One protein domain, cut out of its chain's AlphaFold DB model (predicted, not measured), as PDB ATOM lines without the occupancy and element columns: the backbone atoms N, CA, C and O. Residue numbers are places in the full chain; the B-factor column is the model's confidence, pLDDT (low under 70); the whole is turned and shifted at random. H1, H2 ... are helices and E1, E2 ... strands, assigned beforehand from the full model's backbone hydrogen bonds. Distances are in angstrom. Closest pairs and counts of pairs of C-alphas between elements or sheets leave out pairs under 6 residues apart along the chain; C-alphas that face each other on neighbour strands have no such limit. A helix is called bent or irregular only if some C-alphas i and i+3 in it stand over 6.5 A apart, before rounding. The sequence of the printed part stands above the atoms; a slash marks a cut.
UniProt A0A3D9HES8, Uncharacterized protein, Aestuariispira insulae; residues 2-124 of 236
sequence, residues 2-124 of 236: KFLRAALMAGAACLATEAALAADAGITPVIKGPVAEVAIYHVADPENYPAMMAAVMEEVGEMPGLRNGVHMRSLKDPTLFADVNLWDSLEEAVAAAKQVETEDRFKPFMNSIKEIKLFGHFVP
ATOM      1  N   LYS A   2     112.924 285.903 311.792       27.97
ATOM      2  CA  LYS A   2     111.627 285.246 311.470       27.97
ATOM      3  C   LYS A   2     111.348 285.031 309.967       27.97
ATOM      4  O   LYS A   2     110.574 284.146 309.641       27.97
ATOM      5  N   PHE A   3     111.998 285.783 309.074       26.20
ATOM      6  CA  PHE A   3     111.825 285.655 307.617       26.20
ATOM      7  C   PHE A   3     112.660 284.525 306.981       26.20
ATOM      8  O   PHE A   3     112.206 283.916 306.025       26.20
ATOM      9  N   LEU A   4     113.815 284.168 307.563       27.20
ATOM     10  CA  LEU A   4     114.680 283.089 307.055       27.20
ATOM     11  C   LEU A   4     114.028 281.698 307.202       27.20
ATOM     12  O   LEU A   4     114.167 280.845 306.337       27.20
ATOM     13  N   ARG A   5     113.213 281.508 308.252       28.98
ATOM     14  CA  ARG A   5     112.389 280.301 308.419       28.98
ATOM     15  C   ARG A   5     111.338 280.143 307.319       28.98
ATOM     16  O   ARG A   5     111.004 279.017 307.008       28.98
ATOM     17  N   ALA A   6     110.816 281.223 306.733       29.59
ATOM     18  CA  ALA A   6     109.776 281.127 305.707       29.59
ATOM     19  C   ALA A   6     110.333 280.708 304.333       29.59
ATOM     20  O   ALA A   6     109.646 280.002 303.608       29.59
ATOM     21  N   ALA A   7     111.575 281.088 304.007       31.16
ATOM     22  CA  ALA A   7     112.260 280.650 302.787       31.16
ATOM     23  C   ALA A   7     112.768 279.201 302.899       31.16
ATOM     24  O   ALA A   7     112.556 278.420 301.977       31.16
ATOM     25  N   LEU A   8     113.308 278.800 304.063       30.14
ATOM     26  CA  LEU A   8     113.579 277.381 304.339       30.14
ATOM     27  C   LEU A   8     112.288 276.551 304.328       30.14
ATOM     28  O   LEU A   8     112.288 275.456 303.798       30.14
ATOM     29  N   MET A   9     111.165 277.085 304.826       30.19
ATOM     30  CA  MET A   9     109.865 276.410 304.739       30.19
ATOM     31  C   MET A   9     109.261 276.403 303.328       30.19
ATOM     32  O   MET A   9     108.324 275.652 303.117       30.19
ATOM     33  N   ALA A  10     109.760 277.190 302.366       31.28
ATOM     34  CA  ALA A  10     109.337 277.109 300.963       31.28
ATOM     35  C   ALA A  10     110.116 276.020 300.201       31.28
ATOM     36  O   ALA A  10     109.509 275.269 299.446       31.28
ATOM     37  N   GLY A  11     111.418 275.861 300.478       31.86
ATOM     38  CA  GLY A  11     112.199 274.693 300.042       31.86
ATOM     39  C   GLY A  11     111.748 273.398 300.732       31.86
ATOM     40  O   GLY A  11     111.534 272.388 300.074       31.86
ATOM     41  N   ALA A  12     111.462 273.451 302.037       34.25
ATOM     42  CA  ALA A  12     110.884 272.336 302.789       34.25
ATOM     43  C   ALA A  12     109.409 272.088 302.443       34.25
ATOM     44  O   ALA A  12     108.931 270.968 302.579       34.25
ATOM     45  N   ALA A  13     108.668 273.101 301.973       31.47
ATOM     46  CA  ALA A  13     107.374 272.868 301.346       31.47
ATOM     47  C   ALA A  13     107.563 272.135 300.018       31.47
ATOM     48  O   ALA A  13     106.774 271.244 299.766       31.47
ATOM     49  N   CYS A  14     108.604 272.404 299.223       36.56
ATOM     50  CA  CYS A  14     108.925 271.595 298.039       36.56
ATOM     51  C   CYS A  14     109.139 270.115 298.422       36.56
ATOM     52  O   CYS A  14     108.364 269.257 298.005       36.56
ATOM     53  N   LEU A  15     110.027 269.846 299.386       37.69
ATOM     54  CA  LEU A  15     110.325 268.493 299.889       37.69
ATOM     55  C   LEU A  15     109.132 267.799 300.587       37.69
ATOM     56  O   LEU A  15     108.912 266.595 300.438       37.69
ATOM     57  N   ALA A  16     108.317 268.537 301.349       39.00
ATOM     58  CA  ALA A  16     107.119 267.997 301.999       39.00
ATOM     59  C   ALA A  16     105.955 267.795 301.016       39.00
ATOM     60  O   ALA A  16     105.095 266.944 301.258       39.00
ATOM     61  N   THR A  17     105.923 268.543 299.909       44.94
ATOM     62  CA  THR A  17     104.933 268.365 298.840       44.94
ATOM     63  C   THR A  17     105.318 267.180 297.946       44.94
ATOM     64  O   THR A  17     104.430 266.442 297.533       44.94
ATOM     65  N   GLU A  18     106.609 266.901 297.747       45.12
ATOM     66  CA  GLU A  18     107.111 265.748 296.979       45.12
ATOM     67  C   GLU A  18     106.714 264.397 297.607       45.12
ATOM     68  O   GLU A  18     106.167 263.526 296.927       45.12
ATOM     69  N   ALA A  19     106.866 264.242 298.928       42.84
ATOM     70  CA  ALA A  19     106.435 263.025 299.627       42.84
ATOM     71  C   ALA A  19     104.902 262.920 299.794       42.84
ATOM     72  O   ALA A  19     104.357 261.815 299.838       42.84
ATOM     73  N   ALA A  20     104.190 264.051 299.891       41.19
ATOM     74  CA  ALA A  20     102.738 264.074 300.088       41.19
ATOM     75  C   ALA A  20     101.939 263.911 298.777       41.19
ATOM     76  O   ALA A  20     100.930 263.206 298.773       41.19
ATOM     77  N   LEU A  21     102.399 264.480 297.654       43.97
ATOM     78  CA  LEU A  21     101.782 264.287 296.330       43.97
ATOM     79  C   LEU A  21     101.961 262.852 295.820       43.97
ATOM     80  O   LEU A  21     101.049 262.299 295.203       43.97
ATOM     81  N   ALA A  22     103.095 262.219 296.135       43.16
ATOM     82  CA  ALA A  22     103.365 260.819 295.815       43.16
ATOM     83  C   ALA A  22     102.380 259.835 296.478       43.16
ATOM     84  O   ALA A  22     102.148 258.751 295.937       43.16
ATOM     85  N   ALA A  23     101.798 260.205 297.624       43.31
ATOM     86  CA  ALA A  23     100.900 259.352 298.398       43.31
ATOM     87  C   ALA A  23      99.408 259.536 298.051       43.31
ATOM     88  O   ALA A  23      98.643 258.583 298.189       43.31
ATOM     89  N   ASP A  24      98.990 260.722 297.591       39.97
ATOM     90  CA  ASP A  24      97.561 261.070 297.459       39.97
ATOM     91  C   ASP A  24      96.989 260.842 296.040       39.97
ATOM     92  O   ASP A  24      95.782 260.668 295.873       39.97
ATOM     93  N   ALA A  25      97.836 260.763 295.002       43.25
ATOM     94  CA  ALA A  25      97.383 260.634 293.607       43.25
ATOM     95  C   ALA A  25      97.374 259.198 293.043       43.25
ATOM     96  O   ALA A  25      96.880 258.980 291.937       43.25
ATOM     97  N   GLY A  26      97.951 258.207 293.736       39.44
ATOM     98  CA  GLY A  26      98.084 256.837 293.207       39.44
ATOM     99  C   GLY A  26      98.926 256.719 291.922       39.44
ATOM    100  O   GLY A  26      98.981 255.650 291.315       39.44
ATOM    101  N   ILE A  27      99.587 257.804 291.513       41.59
ATOM    102  CA  ILE A  27     100.519 257.885 290.392       41.59
ATOM    103  C   ILE A  27     101.795 258.493 290.957       41.59
ATOM    104  O   ILE A  27     102.026 259.694 290.865       41.59
ATOM    105  N   THR A  28     102.620 257.674 291.599       48.00
ATOM    106  CA  THR A  28     104.017 258.051 291.795       48.00
ATOM    107  C   THR A  28     104.700 257.796 290.452       48.00
ATOM    108  O   THR A  28     104.707 256.639 290.011       48.00
ATOM    109  N   PRO A  29     105.236 258.811 289.748       52.44
ATOM    110  CA  PRO A  29     106.163 258.521 288.673       52.44
ATOM    111  C   PRO A  29     107.327 257.768 289.313       52.44
ATOM    112  O   PRO A  29     108.102 258.327 290.083       52.44
ATOM    113  N   VAL A  30     107.412 256.462 289.058       59.19
ATOM    114  CA  VAL A  30     108.590 255.684 289.430       59.19
ATOM    115  C   VAL A  30     109.663 256.094 288.435       59.19
ATOM    116  O   VAL A  30     109.800 255.477 287.377       59.19
ATOM    117  N   ILE A  31     110.370 257.182 288.737       75.06
ATOM    118  CA  ILE A  31     111.587 257.543 288.020       75.06
ATOM    119  C   ILE A  31     112.553 256.389 288.252       75.06
ATOM    120  O   ILE A  31     112.969 256.116 289.376       75.06
ATOM    121  N   LYS A  32     112.815 255.631 287.189       79.94
ATOM    122  CA  LYS A  32     113.736 254.501 287.229       79.94
ATOM    123  C   LYS A  32     115.095 254.975 286.758       79.94
ATOM    124  O   LYS A  32     115.224 255.398 285.613       79.94
ATOM    125  N   GLY A  33     116.089 254.794 287.615       87.75
ATOM    126  CA  GLY A  33     117.475 255.100 287.307       87.75
ATOM    127  C   GLY A  33     117.951 256.409 287.932       87.75
ATOM    128  O   GLY A  33     117.288 256.935 288.828       87.75
ATOM    129  N   PRO A  34     119.107 256.900 287.461       93.06
ATOM    130  CA  PRO A  34     119.813 257.999 288.098       93.06
ATOM    131  C   PRO A  34     119.034 259.305 288.013       93.06
ATOM    132  O   PRO A  34     118.349 259.554 287.017       93.06
ATOM    133  N   VAL A  35     119.211 260.162 289.012       94.38
ATOM    134  CA  VAL A  35     118.690 261.534 289.011       94.38
ATOM    135  C   VAL A  35     119.815 262.530 289.250       94.38
ATOM    136  O   VAL A  35     120.823 262.203 289.873       94.38
ATOM    137  N   ALA A  36     119.635 263.747 288.752       95.62
ATOM    138  CA  ALA A  36     120.437 264.894 289.145       95.62
ATOM    139  C   ALA A  36     119.661 265.700 290.189       95.62
ATOM    140  O   ALA A  36     118.565 266.174 289.903       95.62
ATOM    141  N   GLU A  37     120.215 265.869 291.380       96.25
ATOM    142  CA  GLU A  37     119.789 266.914 292.304       96.25
ATOM    143  C   GLU A  37     120.475 268.215 291.884       96.25
ATOM    144  O   GLU A  37     121.686 268.236 291.658       96.25
ATOM    145  N   VAL A  38     119.702 269.291 291.751       97.12
ATOM    146  CA  VAL A  38     120.225 270.616 291.414       97.12
ATOM    147  C   VAL A  38     119.808 271.611 292.477       97.12
ATOM    148  O   VAL A  38     118.614 271.828 292.699       97.12
ATOM    149  N   ALA A  39     120.795 272.267 293.077       97.25
ATOM    150  CA  ALA A  39     120.605 273.333 294.047       97.25
ATOM    151  C   ALA A  39     121.234 274.624 293.518       97.25
ATOM    152  O   ALA A  39     122.365 274.619 293.051       97.25
ATOM    153  N   ILE A  40     120.509 275.738 293.586       97.75
ATOM    154  CA  ILE A  40     120.991 277.067 293.195       97.75
ATOM    155  C   ILE A  40     120.563 278.054 294.264       97.75
ATOM    156  O   ILE A  40     119.371 278.167 294.568       97.75
ATOM    157  N   TYR A  41     121.509 278.777 294.849       97.75
ATOM    158  CA  TYR A  41     121.229 279.581 296.034       97.75
ATOM    159  C   TYR A  41     122.251 280.701 296.245       97.75
ATOM    160  O   TYR A  41     123.384 280.650 295.775       97.75
ATOM    161  N   HIS A  42     121.838 281.729 296.989       98.44
ATOM    162  CA  HIS A  42     122.757 282.731 297.518       98.44
ATOM    163  C   HIS A  42     123.253 282.347 298.903       98.44
ATOM    164  O   HIS A  42     122.470 281.912 299.755       98.44
ATOM    165  N   VAL A  43     124.525 282.632 299.174       98.19
ATOM    166  CA  VAL A  43     125.169 282.366 300.466       98.19
ATOM    167  C   VAL A  43     125.477 283.643 301.245       98.19
ATOM    168  O   VAL A  43     125.538 284.764 300.726       98.19
ATOM    169  N   ALA A  44     125.636 283.488 302.555       97.06
ATOM    170  CA  ALA A  44     125.890 284.586 303.465       97.06
ATOM    171  C   ALA A  44     127.334 285.070 303.432       97.06
ATOM    172  O   ALA A  44     127.555 286.280 303.521       97.06
ATOM    173  N   ASP A  45     128.249 284.119 303.282       97.38
ATOM    174  CA  ASP A  45     129.691 284.275 303.396       97.38
ATOM    175  C   ASP A  45     130.380 283.518 302.245       97.38
ATOM    176  O   ASP A  45     130.789 282.368 302.410       97.38
ATOM    177  N   PRO A  46     130.443 284.124 301.047       97.44
ATOM    178  CA  PRO A  46     130.939 283.450 299.850       97.44
ATOM    179  C   PRO A  46     132.435 283.122 299.889       97.44
ATOM    180  O   PRO A  46     132.880 282.255 299.144       97.44
ATOM    181  N   GLU A  47     133.216 283.802 300.731       97.38
ATOM    182  CA  GLU A  47     134.657 283.558 300.849       97.38
ATOM    183  C   GLU A  47     134.935 282.240 301.577       97.38
ATOM    184  O   GLU A  47     135.815 281.484 301.170       97.38
ATOM    185  N   ASN A  48     134.154 281.938 302.619       96.38
ATOM    186  CA  ASN A  48     134.312 280.717 303.410       96.38
ATOM    187  C   ASN A  48     133.412 279.564 302.940       96.38
ATOM    188  O   ASN A  48     133.583 278.433 303.399       96.38
ATOM    189  N   TYR A  49     132.466 279.829 302.034       96.38
ATOM    190  CA  TYR A  49     131.511 278.822 301.574       96.38
ATOM    191  C   TYR A  49     132.162 277.586 300.934       96.38
ATOM    192  O   TYR A  49     131.787 276.487 301.330       96.38
ATOM    193  N   PRO A  50     133.178 277.696 300.049       96.81
ATOM    194  CA  PRO A  50     133.812 276.513 299.458       96.81
ATOM    195  C   PRO A  50     134.386 275.537 300.492       96.81
ATOM    196  O   PRO A  50     134.163 274.338 300.398       96.81
ATOM    197  N   ALA A  51     135.058 276.045 301.530       95.94
ATOM    198  CA  ALA A  51     135.602 275.198 302.593       95.94
ATOM    199  C   ALA A  51     134.497 274.536 303.436       95.94
ATOM    200  O   ALA A  51     134.659 273.413 303.904       95.94
ATOM    201  N   MET A  52     133.375 275.234 303.634       95.25
ATOM    202  CA  MET A  52     132.204 274.681 304.310       95.25
ATOM    203  C   MET A  52     131.533 273.592 303.471       95.25
ATOM    204  O   MET A  52     131.168 272.561 304.026       95.25
ATOM    205  N   MET A  53     131.398 273.812 302.159       95.56
ATOM    206  CA  MET A  53     130.853 272.827 301.230       95.56
ATOM    207  C   MET A  53     131.719 271.569 301.201       95.56
ATOM    208  O   MET A  53     131.184 270.492 301.404       95.56
ATOM    209  N   ALA A  54     133.043 271.699 301.072       94.50
ATOM    210  CA  ALA A  54     133.952 270.550 301.075       94.50
ATOM    211  C   ALA A  54     133.784 269.669 302.331       94.50
ATOM    212  O   ALA A  54     133.732 268.447 302.238       94.50
ATOM    213  N   ALA A  55     133.620 270.279 303.512       93.75
ATOM    214  CA  ALA A  55     133.366 269.534 304.748       93.75
ATOM    215  C   ALA A  55     131.991 268.839 304.763       93.75
ATOM    216  O   ALA A  55     131.854 267.752 305.315       93.75
ATOM    217  N   VAL A  56     130.965 269.455 304.168       94.12
ATOM    218  CA  VAL A  56     129.646 268.822 304.008       94.12
ATOM    219  C   VAL A  56     129.723 267.666 303.021       94.12
ATOM    220  O   VAL A  56     129.168 266.608 303.301       94.12
ATOM    221  N   MET A  57     130.428 267.843 301.905       94.19
ATOM    222  CA  MET A  57     130.553 266.831 300.861       94.19
ATOM    223  C   MET A  57     131.410 265.640 301.281       94.19
ATOM    224  O   MET A  57     131.113 264.530 300.855       94.19
ATOM    225  N   GLU A  58     132.363 265.809 302.202       93.31
ATOM    226  CA  GLU A  58     133.033 264.678 302.865       93.31
ATOM    227  C   GLU A  58     132.020 263.767 303.580       93.31
ATOM    228  O   GLU A  58     132.123 262.545 303.522       93.31
ATOM    229  N   GLU A  59     130.996 264.340 304.218       93.44
ATOM    230  CA  GLU A  59     129.956 263.561 304.896       93.44
ATOM    231  C   GLU A  59     128.863 263.055 303.942       93.44
ATOM    232  O   GLU A  59     128.369 261.938 304.105       93.44
ATOM    233  N   VAL A  60     128.458 263.870 302.961       93.50
ATOM    234  CA  VAL A  60     127.461 263.494 301.942       93.50
ATOM    235  C   VAL A  60     128.015 262.411 301.014       93.50
ATOM    236  O   VAL A  60     127.264 261.533 300.600       93.50
ATOM    237  N   GLY A  61     129.326 262.402 300.766       92.44
ATOM    238  CA  GLY A  61     130.034 261.374 299.998       92.44
ATOM    239  C   GLY A  61     129.888 259.959 300.554       92.44
ATOM    240  O   GLY A  61     129.948 258.993 299.800       92.44
ATOM    241  N   GLU A  62     129.623 259.833 301.853       93.88
ATOM    242  CA  GLU A  62     129.386 258.551 302.523       93.88
ATOM    243  C   GLU A  62     127.906 258.119 302.486       93.88
ATOM    244  O   GLU A  62     127.554 257.029 302.954       93.88
ATOM    245  N   MET A  63     127.004 258.961 301.964       93.75
ATOM    246  CA  MET A  63     125.580 258.642 301.868       93.75
ATOM    247  C   MET A  63     125.311 257.663 300.710       93.75
ATOM    248  O   MET A  63     125.891 257.802 299.630       93.75
ATOM    249  N   PRO A  64     124.411 256.675 300.893       95.69
ATOM    250  CA  PRO A  64     124.084 255.721 299.839       95.69
ATOM    251  C   PRO A  64     123.599 256.399 298.556       95.69
ATOM    252  O   PRO A  64     122.765 257.300 298.601       95.69
ATOM    253  N   GLY A  65     124.099 255.919 297.422       94.38
ATOM    254  CA  GLY A  65     123.629 256.305 296.097       94.38
ATOM    255  C   GLY A  65     124.255 257.568 295.513       94.38
ATOM    256  O   GLY A  65     124.010 257.838 294.337       94.38
ATOM    257  N   LEU A  66     125.068 258.336 296.253       94.44
ATOM    258  CA  LEU A  66     125.803 259.446 295.641       94.44
ATOM    259  C   LEU A  66     126.841 258.899 294.654       94.44
ATOM    260  O   LEU A  66     127.638 258.024 294.985       94.44
ATOM    261  N   ARG A  67     126.850 259.440 293.433       93.25
ATOM    262  CA  ARG A  67     127.813 259.072 292.386       93.25
ATOM    263  C   ARG A  67     128.942 260.076 292.265       93.25
ATOM    264  O   ARG A  67     130.098 259.686 292.161       93.25
ATOM    265  N   ASN A  68     128.587 261.348 292.138       93.00
ATOM    266  CA  ASN A  68     129.509 262.472 292.014       93.00
ATOM    267  C   ASN A  68     128.748 263.797 292.106       93.00
ATOM    268  O   ASN A  68     127.532 263.829 291.903       93.00
ATOM    269  N   GLY A  69     129.480 264.875 292.373       93.62
ATOM    270  CA  GLY A  69     128.956 266.233 292.472       93.62
ATOM    271  C   GLY A  69     129.873 267.241 291.791       93.62
ATOM    272  O   GLY A  69     131.087 267.053 291.728       93.62
ATOM    273  N   VAL A  70     129.296 268.310 291.249       95.44
ATOM    274  CA  VAL A  70     130.044 269.486 290.785       95.44
ATOM    275  C   VAL A  70     129.530 270.718 291.505       95.44
ATOM    276  O   VAL A  70     128.322 270.964 291.543       95.44
ATOM    277  N   HIS A  71     130.468 271.497 292.035       96.50
ATOM    278  CA  HIS A  71     130.194 272.677 292.840       96.50
ATOM    279  C   HIS A  71     130.721 273.917 292.136       96.50
ATOM    280  O   HIS A  71     131.880 273.988 291.701       96.50
ATOM    281  N   MET A  72     129.837 274.892 291.974       98.06
ATOM    282  CA  MET A  72     130.047 275.986 291.042       98.06
ATOM    283  C   MET A  72     129.687 277.333 291.657       98.06
ATOM    284  O   MET A  72     128.783 277.453 292.486       98.06
ATOM    285  N   ARG A  73     130.382 278.378 291.210       98.44
ATOM    286  CA  ARG A  73     130.144 279.767 291.617       98.44
ATOM    287  C   ARG A  73     129.909 280.631 290.388       98.44
ATOM    288  O   ARG A  73     130.613 280.477 289.393       98.44
ATOM    289  N   SER A  74     128.925 281.527 290.441       98.56
ATOM    290  CA  SER A  74     128.638 282.427 289.315       98.56
ATOM    291  C   SER A  74     129.861 283.287 288.986       98.56
ATOM    292  O   SER A  74     130.542 283.805 289.875       98.56
ATOM    293  N   LEU A  75     130.106 283.487 287.689       98.00
ATOM    294  CA  LEU A  75     131.158 284.377 287.191       98.00
ATOM    295  C   LEU A  75     130.873 285.861 287.476       98.00
ATOM    296  O   LEU A  75     131.780 286.692 287.391       98.00
ATOM    297  N   LYS A  76     129.617 286.218 287.772       98.19
ATOM    298  CA  LYS A  76     129.148 287.611 287.892       98.19
ATOM    299  C   LYS A  76     128.689 287.974 289.294       98.19
ATOM    300  O   LYS A  76     128.833 289.131 289.691       98.19
ATOM    301  N   ASP A  77     128.145 287.015 290.033       98.31
ATOM    302  CA  ASP A  77     127.700 287.200 291.408       98.31
ATOM    303  C   ASP A  77     128.462 286.247 292.339       98.31
ATOM    304  O   ASP A  77     128.124 285.065 292.420       98.31
ATOM    305  N   PRO A  78     129.451 286.740 293.109       98.00
ATOM    306  CA  PRO A  78     130.237 285.884 293.991       98.00
ATOM    307  C   PRO A  78     129.407 285.269 295.123       98.00
ATOM    308  O   PRO A  78     129.910 284.395 295.817       98.00
ATOM    309  N   THR A  79     128.172 285.729 295.351       98.44
ATOM    310  CA  THR A  79     127.267 285.164 296.355       98.44
ATOM    311  C   THR A  79     126.373 284.057 295.815       98.44
ATOM    312  O   THR A  79     125.740 283.399 296.634       98.44
ATOM    313  N   LEU A  80     126.292 283.864 294.493       98.56
ATOM    314  CA  LEU A  80     125.439 282.869 293.844       98.56
ATOM    315  C   LEU A  80     126.234 281.591 293.556       98.56
ATOM    316  O   LEU A  80     127.238 281.613 292.841       98.56
ATOM    317  N   PHE A  81     125.742 280.484 294.095       98.56
ATOM    318  CA  PHE A  81     126.331 279.157 293.975       98.56
ATOM    319  C   PHE A  81     125.328 278.196 293.344       98.56
ATOM    320  O   PHE A  81     124.112 278.409 293.427       98.56
ATOM    321  N   ALA A  82     125.855 277.161 292.702       98.25
ATOM    322  CA  ALA A  82     125.067 276.068 292.170       98.25
ATOM    323  C   ALA A  82     125.793 274.735 292.354       98.25
ATOM    324  O   ALA A  82     126.993 274.642 292.097       98.25
ATOM    325  N   ASP A  83     125.034 273.714 292.731       97.31
ATOM    326  CA  ASP A  83     125.502 272.340 292.862       97.31
ATOM    327  C   ASP A  83     124.674 271.433 291.964       97.31
ATOM    328  O   ASP A  83     123.452 271.592 291.856       97.31
ATOM    329  N   VAL A  84     125.341 270.465 291.341       96.31
ATOM    330  CA  VAL A  84     124.679 269.360 290.646       96.31
ATOM    331  C   VAL A  84     125.253 268.056 291.172       96.31
ATOM    332  O   VAL A  84     126.416 267.751 290.914       96.31
ATOM    333  N   ASN A  85     124.427 267.286 291.873       95.75
ATOM    334  CA  ASN A  85     124.783 265.983 292.427       95.75
ATOM    335  C   ASN A  85     124.066 264.885 291.647       95.75
ATOM    336  O   ASN A  85     122.851 264.937 291.456       95.75
ATOM    337  N   LEU A  86     124.802 263.876 291.195       94.75
ATOM    338  CA  LEU A  86     124.222 262.691 290.578       94.75
ATOM    339  C   LEU A  86     124.015 261.592 291.609       94.75
ATOM    340  O   LEU A  86     124.950 261.190 292.300       94.75
ATOM    341  N   TRP A  87     122.803 261.049 291.616       94.81
ATOM    342  CA  TRP A  87     122.371 259.990 292.515       94.81
ATOM    343  C   TRP A  87     121.939 258.753 291.732       94.81
ATOM    344  O   TRP A  87     121.442 258.858 290.608       94.81
ATOM    345  N   ASP A  88     122.100 257.574 292.327       93.81
ATOM    346  CA  ASP A  88     121.630 256.294 291.791       93.81
ATOM    347  C   ASP A  88     120.103 256.246 291.646       93.81
ATOM    348  O   ASP A  88     119.593 255.624 290.705       93.81
ATOM    349  N   SER A  89     119.378 256.928 292.538       92.88
ATOM    350  CA  SER A  89     117.918 256.995 292.535       92.88
ATOM    351  C   SER A  89     117.364 258.270 293.181       92.88
ATOM    352  O   SER A  89     118.024 258.926 293.986       92.88
ATOM    353  N   LEU A  90     116.104 258.594 292.860       92.06
ATOM    354  CA  LEU A  90     115.357 259.674 293.520       92.06
ATOM    355  C   LEU A  90     115.191 259.435 295.028       92.06
ATOM    356  O   LEU A  90     115.225 260.378 295.808       92.06
ATOM    357  N   GLU A  91     114.998 258.180 295.438       93.06
ATOM    358  CA  GLU A  91     114.804 257.825 296.847       93.06
ATOM    359  C   GLU A  91     116.036 258.176 297.689       93.06
ATOM    360  O   GLU A  91     115.901 258.774 298.756       93.06
ATOM    361  N   GLU A  92     117.227 257.853 297.185       94.44
ATOM    362  CA  GLU A  92     118.500 258.155 297.845       94.44
ATOM    363  C   GLU A  92     118.774 259.659 297.895       94.44
ATOM    364  O   GLU A  92     119.099 260.169 298.968       94.44
ATOM    365  N   ALA A  93     118.544 260.378 296.790       94.00
ATOM    366  CA  ALA A  93     118.691 261.835 296.745       94.00
ATOM    367  C   ALA A  93     117.799 262.531 297.791       94.00
ATOM    368  O   ALA A  93     118.273 263.297 298.629       94.00
ATOM    369  N   VAL A  94     116.508 262.177 297.835       92.50
ATOM    370  CA  VAL A  94     115.551 262.742 298.801       92.50
ATOM    371  C   VAL A  94     115.925 262.381 300.243       92.50
ATOM    372  O   VAL A  94     115.771 263.201 301.155       92.50
ATOM    373  N   ALA A  95     116.406 261.157 300.483       91.94
ATOM    374  CA  ALA A  95     116.848 260.736 301.807       91.94
ATOM    375  C   ALA A  95     118.064 261.548 302.287       91.94
ATOM    376  O   ALA A  95     118.064 262.007 303.434       91.94
ATOM    377  N   ALA A  96     119.045 261.770 301.411       93.62
ATOM    378  CA  ALA A  96     120.220 262.589 301.687       93.62
ATOM    379  C   ALA A  96     119.845 264.056 301.943       93.62
ATOM    380  O   ALA A  96     120.205 264.605 302.987       93.62
ATOM    381  N   ALA A  97     119.028 264.661 301.074       92.62
ATOM    382  CA  ALA A  97     118.535 266.028 301.241       92.62
ATOM    383  C   ALA A  97     117.835 266.224 302.595       92.62
ATOM    384  O   ALA A  97     118.106 267.177 303.332       92.62
ATOM    385  N   LYS A  98     116.985 265.266 302.986       92.50
ATOM    386  CA  LYS A  98     116.316 265.276 304.293       92.50
ATOM    387  C   LYS A  98     117.304 265.163 305.454       92.50
ATOM    388  O   LYS A  98     117.090 265.778 306.503       92.50
ATOM    389  N   GLN A  99     118.363 264.373 305.308       93.12
ATOM    390  CA  GLN A  99     119.401 264.261 306.328       93.12
ATOM    391  C   GLN A  99     120.144 265.591 306.503       93.12
ATOM    392  O   GLN A  99     120.257 266.079 307.631       93.12
ATOM    393  N   VAL A 100     120.560 266.210 305.393       92.31
ATOM    394  CA  VAL A 100     121.215 267.529 305.366       92.31
ATOM    395  C   VAL A 100     120.324 268.609 305.985       92.31
ATOM    396  O   VAL A 100     120.791 269.448 306.752       92.31
ATOM    397  N   GLU A 101     119.019 268.565 305.728       89.75
ATOM    398  CA  GLU A 101     118.074 269.528 306.294       89.75
ATOM    399  C   GLU A 101     117.897 269.370 307.816       89.75
ATOM    400  O   GLU A 101     117.773 270.360 308.549       89.75
ATOM    401  N   THR A 102     117.823 268.127 308.301       92.06
ATOM    402  CA  THR A 102     117.299 267.842 309.646       92.06
ATOM    403  C   THR A 102     118.363 267.583 310.702       92.06
ATOM    404  O   THR A 102     118.100 267.827 311.885       92.06
ATOM    405  N   GLU A 103     119.548 267.107 310.326       95.62
ATOM    406  CA  GLU A 103     120.581 266.769 311.299       95.62
ATOM    407  C   GLU A 103     121.381 267.990 311.769       95.62
ATOM    408  O   GLU A 103     121.809 268.852 311.002       95.62
ATOM    409  N   ASP A 104     121.635 268.039 313.079       96.56
ATOM    410  CA  ASP A 104     122.265 269.183 313.741       96.56
ATOM    411  C   ASP A 104     123.649 269.538 313.187       96.56
ATOM    412  O   ASP A 104     124.027 270.712 313.212       96.56
ATOM    413  N   ARG A 105     124.383 268.544 312.675       95.88
ATOM    414  CA  ARG A 105     125.731 268.729 312.129       95.88
ATOM    415  C   ARG A 105     125.755 269.571 310.851       95.88
ATOM    416  O   ARG A 105     126.692 270.338 310.668       95.88
ATOM    417  N   PHE A 106     124.682 269.553 310.057       94.69
ATOM    418  CA  PHE A 106     124.560 270.346 308.829       94.69
ATOM    419  C   PHE A 106     123.980 271.749 309.061       94.69
ATOM    420  O   PHE A 106     123.951 272.581 308.155       94.69
ATOM    421  N   LYS A 107     123.559 272.088 310.289       95.12
ATOM    422  CA  LYS A 107     123.015 273.423 310.601       95.12
ATOM    423  C   LYS A 107     123.943 274.585 310.228       95.12
ATOM    424  O   LYS A 107     123.411 275.596 309.771       95.12
ATOM    425  N   PRO A 108     125.277 274.536 310.434       95.00
ATOM    426  CA  PRO A 108     126.160 275.620 309.999       95.00
ATOM    427  C   PRO A 108     126.053 275.881 308.493       95.00
ATOM    428  O   PRO A 108     125.872 277.031 308.096       95.00
ATOM    429  N   PHE A 109     126.049 274.811 307.694       94.69
ATOM    430  CA  PHE A 109     125.839 274.859 306.251       94.69
ATOM    431  C   PHE A 109     124.471 275.432 305.890       94.69
ATOM    432  O   PHE A 109     124.397 276.457 305.215       94.69
ATOM    433  N   MET A 110     123.390 274.877 306.437       94.69
ATOM    434  CA  MET A 110     122.032 275.350 306.144       94.69
ATOM    435  C   MET A 110     121.814 276.817 306.539       94.69
ATOM    436  O   MET A 110     121.109 277.556 305.856       94.69
ATOM    437  N   ASN A 111     122.443 277.277 307.624       95.50
ATOM    438  CA  ASN A 111     122.374 278.675 308.056       95.50
ATOM    439  C   ASN A 111     123.223 279.624 307.198       95.50
ATOM    440  O   ASN A 111     123.013 280.838 307.260       95.50
ATOM    441  N   SER A 112     124.188 279.101 306.439       96.06
ATOM    442  CA  SER A 112     124.977 279.901 305.502       96.06
ATOM    443  C   SER A 112     124.178 280.262 304.248       96.06
ATOM    444  O   SER A 112     124.472 281.275 303.617       96.06
ATOM    445  N   ILE A 113     123.128 279.507 303.918       96.38
ATOM    446  CA  ILE A 113     122.266 279.766 302.765       96.38
ATOM    447  C   ILE A 113     121.305 280.922 303.089       96.38
ATOM    448  O   ILE A 113     120.507 280.867 304.028       96.38
ATOM    449  N   LYS A 114     121.376 282.006 302.306       96.94
ATOM    450  CA  LYS A 114     120.501 283.187 302.435       96.94
ATOM    451  C   LYS A 114     119.176 283.012 301.704       96.94
ATOM    452  O   LYS A 114     118.139 283.439 302.210       96.94
ATOM    453  N   GLU A 115     119.230 282.460 300.499       95.81
ATOM    454  CA  GLU A 115     118.086 282.352 299.597       95.81
ATOM    455  C   GLU A 115     118.283 281.163 298.665       95.81
ATOM    456  O   GLU A 115     119.309 281.081 298.001       95.81
ATOM    457  N   ILE A 116     117.285 280.289 298.569       95.44
ATOM    458  CA  ILE A 116     117.253 279.213 297.578       95.44
ATOM    459  C   ILE A 116     116.506 279.732 296.346       95.44
ATOM    460  O   ILE A 116     115.355 280.159 296.458       95.44
ATOM    461  N   LYS A 117     117.163 279.718 295.183       95.81
ATOM    462  CA  LYS A 117     116.570 280.051 293.876       95.81
ATOM    463  C   LYS A 117     115.927 278.832 293.230       95.81
ATOM    464  O   LYS A 117     114.867 278.955 292.623       95.81
ATOM    465  N   LEU A 118     116.582 277.684 293.364       95.75
ATOM    466  CA  LEU A 118     116.131 276.399 292.853       95.75
ATOM    467  C   LEU A 118     116.653 275.293 293.766       95.75
ATOM    468  O   LEU A 118     117.804 275.334 294.192       95.75
ATOM    469  N   PHE A 119     115.805 274.318 294.048       95.19
ATOM    470  CA  PHE A 119     116.192 273.039 294.617       95.19
ATOM    471  C   PHE A 119     115.221 272.006 294.057       95.19
ATOM    472  O   PHE A 119     114.013 272.232 294.130       95.19
ATOM    473  N   GLY A 120     115.724 270.936 293.454       93.25
ATOM    474  CA  GLY A 120     114.872 269.905 292.874       93.25
ATOM    475  C   GLY A 120     115.664 268.752 292.281       93.25
ATOM    476  O   GLY A 120     116.896 268.785 292.218       93.25
ATOM    477  N   HIS A 121     114.931 267.745 291.822       94.25
ATOM    478  CA  HIS A 121     115.480 266.534 291.230       94.25
ATOM    479  C   HIS A 121     115.090 266.464 289.756       94.25
ATOM    480  O   HIS A 121     113.987 266.836 289.372       94.25
ATOM    481  N   PHE A 122     115.993 265.980 288.913       94.88
ATOM    482  CA  PHE A 122     115.821 266.006 287.469       94.88
ATOM    483  C   PHE A 122     116.266 264.695 286.837       94.88
ATOM    484  O   PHE A 122     117.214 264.046 287.286       94.88
ATOM    485  N   VAL A 123     115.596 264.320 285.752       93.94
ATOM    486  CA  VAL A 123     115.954 263.157 284.944       93.94
ATOM    487  C   VAL A 123     117.003 263.578 283.910       93.94
ATOM    488  O   VAL A 123     116.715 264.432 283.067       93.94
ATOM    489  N   PRO A 124     118.212 262.993 283.925       92.88
ATOM    490  CA  PRO A 124     119.208 263.251 282.895       92.88
ATOM    491  C   PRO A 124     118.790 262.627 281.554       92.88
ATOM    492  O   PRO A 124     118.486 261.439 281.472       92.88
TER     493      PRO A 124
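This is residues 2 to 124 of the 236 residues of an uncharacterized protein of Aestuariispira insulae (UniProt A0A3D9HES8). One twisted sheet of four strands has H2 and H3 over one of its faces, while the other face is bare. H4 turns back from the end of H3 to the side of H2, and the long first helix H1 passes beside the edge strand E4 with its residues 4 to 18. The printed part has 123 residues with four named helices and four named strands, along the chain H1, E1, H2, E2, E3, H3, H4, E4; the sheet runs E2, E3, E1, E4, all antiparallel, and the class is mixed, helices and strands. The whole is compact, with a radius of gyration of the C-alphas of 14.5 A and spans of 45 by 34 by 30 A.

H1, residues 4 to 24, is on the sheet at its edge strand E4, residues 113 to 124; their closest C-alphas, of Ala 7 and Glu 115, are 6.9 A apart. E4 bends by 56 degrees at residue 116. E4 is the antiparallel neighbour of the inner strand E1, residues 35 to 43, where N 36 and O 122 are within hydrogen-bond range at 2.8 A. H2, residues 49 to 60, is on the sheet at a height over the sheet of 8.2 A. E2, residues 66 to 74, is the other edge strand and forms a hairpin with E3, residues 80 to 87; N 72 and O 82 are 2.9 A apart. E3 is antiparallel to E1, with N 37 and O 85 at 2.8 A. H2 lies over E3, but only just, with 3 of its 12 C-alphas, and runs along the strands at 15 degrees on the local plane. H3, residues 90 to 102, is on the same face as H2 at a height of 8.3 A. H1 and H3 are close but not clearly touching; their closest C-alphas, of Leu 15 and Val 94, are 7.8 A apart. H4, residues 104 to 112, touches H2 at a shallow tilt of 29 degrees, opposite ways, the closest C-alphas being those of Met 52 and Phe 109, 6.7 A apart. H3, with residues 100 to 101 alone, touches H4 only at the corner, about perpendicular at 86 degrees; C-alphas 100 and 106 come closest, 5.6 A apart. H4 only grazes the sheet, with residues 109 to 112. E1, H2, E2 and E3, H3, H4, E4 are split strand-helix-strand units, two strands running the same way with another strand between them, each with a right-handed crossover. H1, H2 and H3 on one face of the sheet make two layers, helices over strands. Every O i to N i+4 pair is within hydrogen-bond range in H3; the counts are 16 of 17 in H1, 7 of 8 in H2 and 3 of 5 in H4.

H1 begins at C-alpha 4, (114.680, 283.089, 307.055), is 29.5 A long and has a kink of 31 degrees near residue 15. E1 measures 24.6 A, H2 15.9 A, E2 24.0 A, E3 23.1 A, H3 18.2 A and H4 13.8 A. H4 is irregular, with C-alphas 105 and 108 7.2 A apart. E4, 26.0 A long, ends at C-alpha 124, (119.208, 263.251, 282.895).

The two C-alphas farthest apart, of Gly 26 and Glu 47, are 45.9 A apart. The printed part has no cut; the link from H1 to E1 is short, 10 residues, and the others are tight. Mean pLDDT of the printed part is 81.4, with residues 2 to 30 under 70; H1 has a mean of 36.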